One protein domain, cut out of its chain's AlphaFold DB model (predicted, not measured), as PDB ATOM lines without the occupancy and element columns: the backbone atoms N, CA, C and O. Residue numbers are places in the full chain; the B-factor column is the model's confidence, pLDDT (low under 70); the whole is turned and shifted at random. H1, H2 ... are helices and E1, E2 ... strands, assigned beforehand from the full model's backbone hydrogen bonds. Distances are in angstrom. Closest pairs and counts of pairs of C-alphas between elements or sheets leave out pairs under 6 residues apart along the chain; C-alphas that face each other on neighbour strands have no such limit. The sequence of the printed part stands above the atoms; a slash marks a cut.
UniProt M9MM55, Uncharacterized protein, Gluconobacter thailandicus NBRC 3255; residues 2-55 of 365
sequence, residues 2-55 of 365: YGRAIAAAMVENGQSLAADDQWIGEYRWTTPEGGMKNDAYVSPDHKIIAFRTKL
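This is residues 2 to 55 of the 365 residues of an uncharacterized protein of Gluconobacter thailandicus NBRC 3255 (UniProt M9MM55). A small sheet of three antiparallel strands, E1, E2 and E3, lies toward one end of a long, loose outline, and a corner of two helices, H1 and H2, lies toward the other. H1 starts near the sheet, where its residues 2 to 5 graze it, and runs away from it; short H2 turns the corner at the far end, and residues 21 to 25 lead back to the sheet. The strands then follow as two hairpins, the first with a loop, residues 30 to 38, that reaches the end of the long axis opposite the helices. The printed part has 54 residues with two named helices and three named strands, along the chain H1, H2, E1, E2, E3; the sheet's order is E1, E2, E3, and the class is mixed, helices and strands. The whole is loose, with a radius of gyration of the C-alphas of 13.5 A, and elongated, with spans of 41 by 23 by 14 A.

H1, residues 2 to 12, and H2, residues 17 to 20, only just touch, with 3 pairs of C-alphas within 8 A, and touch only at the corner by their link. Their closest C-alphas are those of Met 10 and Ala 19, 5.4 A apart, while their centres are 11.8 A apart. Within H1, every O i to N i+4 pair is within hydrogen-bond range; H2 is too short for such a pair, and its 1 pair of O i and N i+3 is within range. E1, residues 26 to 29, and E2, residues 39 to 42, form a hairpin and are antiparallel, with 150 degrees between their directions. N 26 and O 42 are 2.8 A apart, and N 40 and O 28 are 2.9 A apart, both within hydrogen-bond range. E2 also forms a hairpin with E3, residues 48 to 52, antiparallel at 170 degrees. Across this pair N 49 and O 41 are 2.8 A apart, and N 52 and O 39 are 2.8 A apart, both within hydrogen-bond range. The three strands make a meander, each strand the antiparallel neighbour of the one before; E1 and E3 are its edge strands and E2 is the inner one. H1 is on the sheet but only grazes it, with its residues 2 to 5. The closest C-alphas of H1 and E3 are those of Tyr 2 and Ala 50, 7.6 A apart. H2 is not on the sheet, and it is apart from E2 and from E3.

H1 begins at C-alpha 2, at (143.211, 116.742, 138.813), and measures 15.6 A to C-alpha 12. H2 has four residues, from Leu 17 to Asp 20. E1 runs from Glu 26, with its C-alpha at (130.465, 119.400, 134.107), to Trp 29, 10.0 A from first to last C-alpha. E2 runs 9.8 A from Asp 39 to Val 42. E3, the longest strand by residues, runs 10.5 A from Ile 48 to Arg 52 and ends at (141.558, 112.643, 130.430).

The two C-alphas farthest apart are those of Gly 14 and Glu 33, at 41.4 A, while those of Tyr 2 and Leu 55, the first and last printed, are 16.9 A apart. The printed part has no cut. The links from H1 to H2, from H2 to E1 and from E2 to E3 are tight; the link from E1 to E2, nine residues, is short, and no link is long. The mean pLDDT of the printed part is 71.0. It is under 70 in 23 printed residues: 2 to 9, 20 to 21, 23 to 24, 31 to 37 and 52 to 55.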
ATOM      1  N   TYR A   2     144.467 116.271 138.193       56.44
ATOM      2  CA  TYR A   2     143.211 116.742 138.813       56.44
ATOM      3  C   TYR A   2     143.282 117.034 140.328       56.44
ATOM      4  O   TYR A   2     143.051 118.160 140.746       56.44
ATOM      5  N   GLY A   3     143.736 116.073 141.144       61.53
ATOM      6  CA  GLY A   3     143.875 116.291 142.594       61.53
ATOM      7  C   GLY A   3     144.904 117.362 142.984       61.53
ATOM      8  O   GLY A   3     144.774 117.971 144.036       61.53
ATOM      9  N   ARG A   4     145.900 117.644 142.128       57.06
ATOM     10  CA  ARG A   4     146.872 118.722 142.370       57.06
ATOM     11  C   ARG A   4     146.288 120.100 142.070       57.06
ATOM     12  O   ARG A   4     146.655 121.041 142.752       57.06
ATOM     13  N   ALA A   5     145.392 120.212 141.087       65.00
ATOM     14  CA  ALA A   5     144.700 121.465 140.790       65.00
ATOM     15  C   ALA A   5     143.737 121.848 141.925       65.00
ATOM     16  O   ALA A   5     143.758 122.986 142.370       65.00
ATOM     17  N   ILE A   6     142.990 120.872 142.458       69.81
ATOM     18  CA  ILE A   6     142.126 121.071 143.636       69.81
ATOM     19  C   ILE A   6     142.971 121.468 144.849       69.81
ATOM     20  O   ILE A   6     142.705 122.486 145.474       69.81
ATOM     21  N   ALA A   7     144.042 120.721 145.142       67.44
ATOM     22  CA  ALA A   7     144.919 121.041 146.265       67.44
ATOM     23  C   ALA A   7     145.569 122.431 146.130       67.44
ATOM     24  O   ALA A   7     145.647 123.159 147.112       67.44
ATOM     25  N   ALA A   8     146.002 122.822 144.927       68.56
ATOM     26  CA  ALA A   8     146.567 124.146 144.679       68.56
ATOM     27  C   ALA A   8     145.530 125.260 144.887       68.56
ATOM     28  O   ALA A   8     145.829 126.239 145.562       68.56
ATOM     29  N   ALA A   9     144.306 125.081 144.385       69.69
ATOM     30  CA  ALA A   9     143.230 126.048 144.560       69.69
ATOM     31  C   ALA A   9     142.778 126.161 146.029       69.69
ATOM     32  O   ALA A   9     142.502 127.261 146.502       69.69
ATOM     33  N   MET A  10     142.761 125.056 146.782       75.00
ATOM     34  CA  MET A  10     142.485 125.077 148.226       75.00
ATOM     35  C   MET A  10     143.582 125.806 149.017       75.00
ATOM     36  O   MET A  10     143.278 126.517 149.975       75.00
ATOM     37  N   VAL A  11     144.850 125.652 148.615       78.56
ATOM     38  CA  VAL A  11     145.989 126.364 149.218       78.56
ATOM     39  C   VAL A  11     145.931 127.861 148.907       78.56
ATOM     40  O   VAL A  11     146.107 128.668 149.814       78.56
ATOM     41  N   GLU A  12     145.634 128.240 147.663       78.19
ATOM     42  CA  GLU A  12     145.521 129.644 147.244       78.19
ATOM     43  C   GLU A  12     144.366 130.373 147.953       78.19
ATOM     44  O   GLU A  12     144.512 131.528 148.346       78.19
ATOM     45  N   ASN A  13     143.249 129.680 148.201       80.06
ATOM     46  CA  ASN A  13     142.072 130.232 148.886       80.06
ATOM     47  C   ASN A  13     142.071 130.002 150.414       80.06
ATOM     48  O   ASN A  13     141.049 130.198 151.082       80.06
ATOM     49  N   GLY A  14     143.210 129.583 150.978       80.44
ATOM     50  CA  GLY A  14     143.453 129.567 152.422       80.44
ATOM     51  C   GLY A  14     142.653 128.545 153.236       80.44
ATOM     52  O   GLY A  14     142.336 128.843 154.383       80.44
ATOM     53  N   GLN A  15     142.314 127.373 152.678       76.50
ATOM     54  CA  GLN A  15     141.534 126.314 153.361       76.50
ATOM     55  C   GLN A  15     140.257 126.827 154.064       76.50
ATOM     56  O   GLN A  15     139.854 126.325 155.112       76.50
ATOM     57  N   SER A  16     139.638 127.875 153.521       83.00
ATOM     58  CA  SER A  16     138.377 128.401 154.041       83.00
ATOM     59  C   SER A  16     137.199 127.511 153.625       83.00
ATOM     60  O   SER A  16     137.287 126.801 152.631       83.00
ATOM     61  N   LEU A  17     136.055 127.605 154.314       75.50
ATOM     62  CA  LEU A  17     134.817 126.915 153.901       75.50
ATOM     63  C   LEU A  17     134.395 127.271 152.462       75.50
ATOM     64  O   LEU A  17     133.823 126.451 151.757       75.50
ATOM     65  N   ALA A  18     134.715 128.483 152.001       71.31
ATOM     66  CA  ALA A  18     134.487 128.897 150.618       71.31
ATOM     67  C   ALA A  18     135.450 128.225 149.620       71.31
ATOM     68  O   ALA A  18     135.144 128.139 148.435       71.31
ATOM     69  N   ALA A  19     136.609 127.749 150.082       70.94
ATOM     70  CA  ALA A  19     137.553 126.984 149.275       70.94
ATOM     71  C   ALA A  19     137.126 125.517 149.087       70.94
ATOM     72  O   ALA A  19     137.655 124.872 148.183       70.94
ATOM     73  N   ASP A  20     136.185 125.016 149.897       67.94
ATOM     74  CA  ASP A  20     135.616 123.669 149.764       67.94
ATOM     75  C   ASP A  20     134.558 123.598 148.647       67.94
ATOM     76  O   ASP A  20     134.443 122.577 147.964       67.94
ATOM     77  N   ASP A  21     133.854 124.704 148.378       69.62
ATOM     78  CA  ASP A  21     132.866 124.827 147.298       69.62
ATOM     79  C   ASP A  21     133.528 125.214 145.965       69.62
ATOM     80  O   ASP A  21     133.329 126.294 145.402       69.62
ATOM     81  N   GLN A  22     134.349 124.310 145.430       70.69
ATOM     82  CA  GLN A  22     134.973 124.486 144.118       70.69
ATOM     83  C   GLN A  22     134.107 123.866 143.021       70.69
ATOM     84  O   GLN A  22     133.826 122.667 143.020       70.69
ATOM     85  N   TRP A  23     133.730 124.669 142.027       67.94
ATOM     86  CA  TRP A  23     133.034 124.179 140.841       67.94
ATOM     87  C   TRP A  23     134.056 123.782 139.765       67.94
ATOM     88  O   TRP A  23     134.780 124.622 139.234       67.94
ATOM     89  N   ILE A  24     134.144 122.485 139.461       67.81
ATOM     90  CA  ILE A  24     135.261 121.903 138.685       67.81
ATOM     91  C   ILE A  24     134.869 121.592 137.225       67.81
ATOM     92  O   ILE A  24     135.636 121.014 136.454       67.81
ATOM     93  N   GLY A  25     133.681 122.012 136.801       77.50
ATOM     94  CA  GLY A  25     133.158 121.682 135.482       77.50
ATOM     95  C   GLY A  25     132.123 120.569 135.489       77.50
ATOM     96  O   GLY A  25     132.076 119.728 136.386       77.50
ATOM     97  N   GLU A  26     131.312 120.538 134.439       80.50
ATOM     98  CA  GLU A  26     130.465 119.400 134.107       80.50
ATOM     99  C   GLU A  26     131.338 118.270 133.544       80.50
ATOM    100  O   GLU A  26     132.126 118.469 132.612       80.50
ATOM    101  N   TYR A  27     131.207 117.074 134.114       81.81
ATOM    102  CA  TYR A  27     131.876 115.876 133.622       81.81
ATOM    103  C   TYR A  27     131.140 115.332 132.396       81.81
ATOM    104  O   TYR A  27     129.950 115.027 132.464       81.81
ATOM    105  N   ARG A  28     131.850 115.182 131.275       79.94
ATOM    106  CA  ARG A  28     131.299 114.651 130.024       79.94
ATOM    107  C   ARG A  28     132.138 113.504 129.484       79.94
ATOM    108  O   ARG A  28     133.358 113.610 129.350       79.94
ATOM    109  N   TRP A  29     131.462 112.428 129.088       73.94
ATOM    110  CA  TRP A  29     132.061 111.398 128.247       73.94
ATOM    111  C   TRP A  29     132.163 111.919 126.821       73.94
ATOM    112  O   TRP A  29     131.168 112.302 126.214       73.94
ATOM    113  N   THR A  30     133.377 111.929 126.280       72.62
ATOM    114  CA  THR A  30     133.610 112.361 124.891       72.62
ATOM    115  C   THR A  30     133.545 111.206 123.896       72.62
ATOM    116  O   THR A  30     133.531 111.426 122.692       72.62
ATOM    117  N   THR A  31     133.487 109.967 124.389       68.19
ATOM    118  CA  THR A  31     133.391 108.746 123.577       68.19
ATOM    119  C   THR A  31     132.272 107.862 124.142       68.19
ATOM    120  O   THR A  31     132.488 107.214 125.165       68.19
ATOM    121  N   PRO A  32     131.067 107.871 123.541       47.69
ATOM    122  CA  PRO A  32     129.901 107.206 124.121       47.69
ATOM    123  C   PRO A  32     129.959 105.665 124.085       47.69
ATOM    124  O   PRO A  32     129.394 105.042 124.976       47.69
ATOM    125  N   GLU A  33     130.677 105.043 123.135       49.22
ATOM    126  CA  GLU A  33     130.613 103.577 122.916       49.22
ATOM    127  C   GLU A  33     131.976 102.873 122.694       49.22
ATOM    128  O   GLU A  33     132.047 101.778 122.145       49.22
ATOM    129  N   GLY A  34     133.091 103.467 123.136       53.56
ATOM    130  CA  GLY A  34     134.431 102.870 123.007       53.56
ATOM    131  C   GLY A  34     134.941 102.193 124.286       53.56
ATOM    132  O   GLY A  34     134.680 102.658 125.394       53.56
ATOM    133  N   GLY A  35     135.762 101.140 124.150       48.88
ATOM    134  CA  GLY A  35     136.500 100.541 125.279       48.88
ATOM    135  C   GLY A  35     137.464 101.519 125.978       48.88
ATOM    136  O   GLY A  35     137.789 101.350 127.153       48.88
ATOM    137  N   MET A  36     137.866 102.586 125.278       53.00
ATOM    138  CA  MET A  36     138.536 103.757 125.846       53.00
ATOM    139  C   MET A  36     137.506 104.840 126.169       53.00
ATOM    140  O   MET A  36     136.936 105.455 125.270       53.00
ATOM    141  N   LYS A  37     137.307 105.107 127.462       61.09
ATOM    142  CA  LYS A  37     136.516 106.247 127.932       61.09
ATOM    143  C   LYS A  37     137.428 107.460 128.077       61.09
ATOM    144  O   LYS A  37     138.216 107.536 129.024       61.09
ATOM    145  N   ASN A  38     137.353 108.372 127.110       73.00
ATOM    146  CA  ASN A  38     137.934 109.698 127.259       73.00
ATOM    147  C   ASN A  38     136.941 110.587 128.007       73.00
ATOM    148  O   ASN A  38     135.797 110.771 127.570       73.00
ATOM    149  N   ASP A  39     137.406 111.178 129.101       80.44
ATOM    150  CA  ASP A  39     136.585 112.034 129.947       80.44
ATOM    151  C   ASP A  39     137.045 113.488 129.819       80.44
ATOM    152  O   ASP A  39     138.246 113.763 129.822       80.44
ATOM    153  N   ALA A  40     136.104 114.425 129.748       82.06
ATOM    154  CA  ALA A  40     136.378 115.855 129.786       82.06
ATOM    155  C   ALA A  40     135.651 116.505 130.965       82.06
ATOM    156  O   ALA A  40     134.522 116.139 131.283       82.06
ATOM    157  N   TYR A  41     136.291 117.493 131.578       83.75
ATOM    158  CA  TYR A  41     135.653 118.424 132.504       83.75
ATOM    159  C   TYR A  41     135.487 119.756 131.783       83.75
ATOM    160  O   TYR A  41     136.473 120.308 131.284       83.75
ATOM    161  N   VAL A  42     134.249 120.239 131.684       82.38
ATOM    162  CA  VAL A  42     133.885 121.421 130.893       82.38
ATOM    163  C   VAL A  42     133.374 122.529 131.808       82.38
ATOM    164  O   VAL A  42     132.493 122.293 132.627       82.38
ATOM    165  N   SER A  43     133.913 123.736 131.675       80.19
ATOM    166  CA  SER A  43     133.513 124.910 132.453       80.19
ATOM    167  C   SER A  43     132.107 125.429 132.084       80.19
ATOM    168  O   SER A  43     131.570 124.994 131.060       80.19
ATOM    169  N   PRO A  44     131.464 126.355 132.841       81.50
ATOM    170  CA  PRO A  44     130.106 126.784 132.510       81.50
ATOM    171  C   PRO A  44     130.121 127.662 131.251       81.50
ATOM    172  O   PRO A  44     129.129 127.732 130.539       81.50
ATOM    173  N   ASP A  45     131.268 128.280 130.938       83.94
ATOM    174  CA  ASP A  45     131.550 128.986 129.686       83.94
ATOM    175  C   ASP A  45     132.021 128.046 128.557       83.94
ATOM    176  O   ASP A  45     132.598 128.499 127.570       83.94
ATOM    177  N   HIS A  46     131.764 126.739 128.683       80.81
ATOM    178  CA  HIS A  46     131.999 125.709 127.665       80.81
ATOM    179  C   HIS A  46     133.465 125.509 127.235       80.81
ATOM    180  O   HIS A  46     133.734 125.040 126.127       80.81
ATOM    181  N   LYS A  47     134.432 125.802 128.110       79.12
ATOM    182  CA  LYS A  47     135.856 125.511 127.879       79.12
ATOM    183  C   LYS A  47     136.245 124.181 128.512       79.12
ATOM    184  O   LYS A  47     135.756 123.810 129.573       79.12
ATOM    185  N   ILE A  48     137.164 123.453 127.886       78.62
ATOM    186  CA  ILE A  48     137.706 122.217 128.461       78.62
ATOM    187  C   ILE A  48     138.726 122.598 129.539       78.62
ATOM    188  O   ILE A  48     139.774 123.157 129.227       78.62
ATOM    189  N   ILE A  49     138.421 122.287 130.799       78.44
ATOM    190  CA  ILE A  49     139.301 122.544 131.951       78.44
ATOM    191  C   ILE A  49     140.323 121.416 132.095       78.44
ATOM    192  O   ILE A  49     141.502 121.642 132.363       78.44
ATOM    193  N   ALA A  50     139.871 120.177 131.919       72.38
ATOM    194  CA  ALA A  50     140.720 119.004 131.997       72.38
ATOM    195  C   ALA A  50     140.248 117.959 130.997       72.38
ATOM    196  O   ALA A  50     139.053 117.701 130.860       72.38
ATOM    197  N   PHE A  51     141.206 117.332 130.326       73.50
ATOM    198  CA  PHE A  51     140.945 116.259 129.385       73.50
ATOM    199  C   PHE A  51     141.721 115.023 129.816       73.50
ATOM    200  O   PHE A  51     142.937 115.063 130.017       73.50
ATOM    201  N   ARG A  52     141.004 113.922 130.014       69.12
ATOM    202  CA  ARG A  52     141.558 112.643 130.430       69.12
ATOM    203  C   ARG A  52     141.519 111.693 129.248       69.12
ATOM    204  O   ARG A  52     140.564 110.942 129.069       69.12
ATOM    205  N   THR A  53     142.611 111.668 128.497       65.19
ATOM    206  CA  THR A  53     142.880 110.602 127.534       65.19
ATOM    207  C   THR A  53     143.482 109.414 128.259       65.19
ATOM    208  O   THR A  53     144.706 109.271 128.335       65.19
ATOM    209  N   LYS A  54     142.644 108.551 128.834       58.06
ATOM    210  CA  LYS A  54     143.143 107.229 129.201       58.06
ATOM    211  C   LYS A  54     143.316 106.441 127.914       58.06
ATOM    212  O   LYS A  54     142.350 105.873 127.427       58.06
ATOM    213  N   LEU A  55     144.557 106.355 127.434       52.28
ATOM    214  CA  LEU A  55     144.958 105.289 126.508       52.28
ATOM    215  C   LEU A  55     144.520 103.928 127.065       52.28
ATOM    216  O   LEU A  55     144.034 103.077 126.339       52.28
TER     217      LEU A  55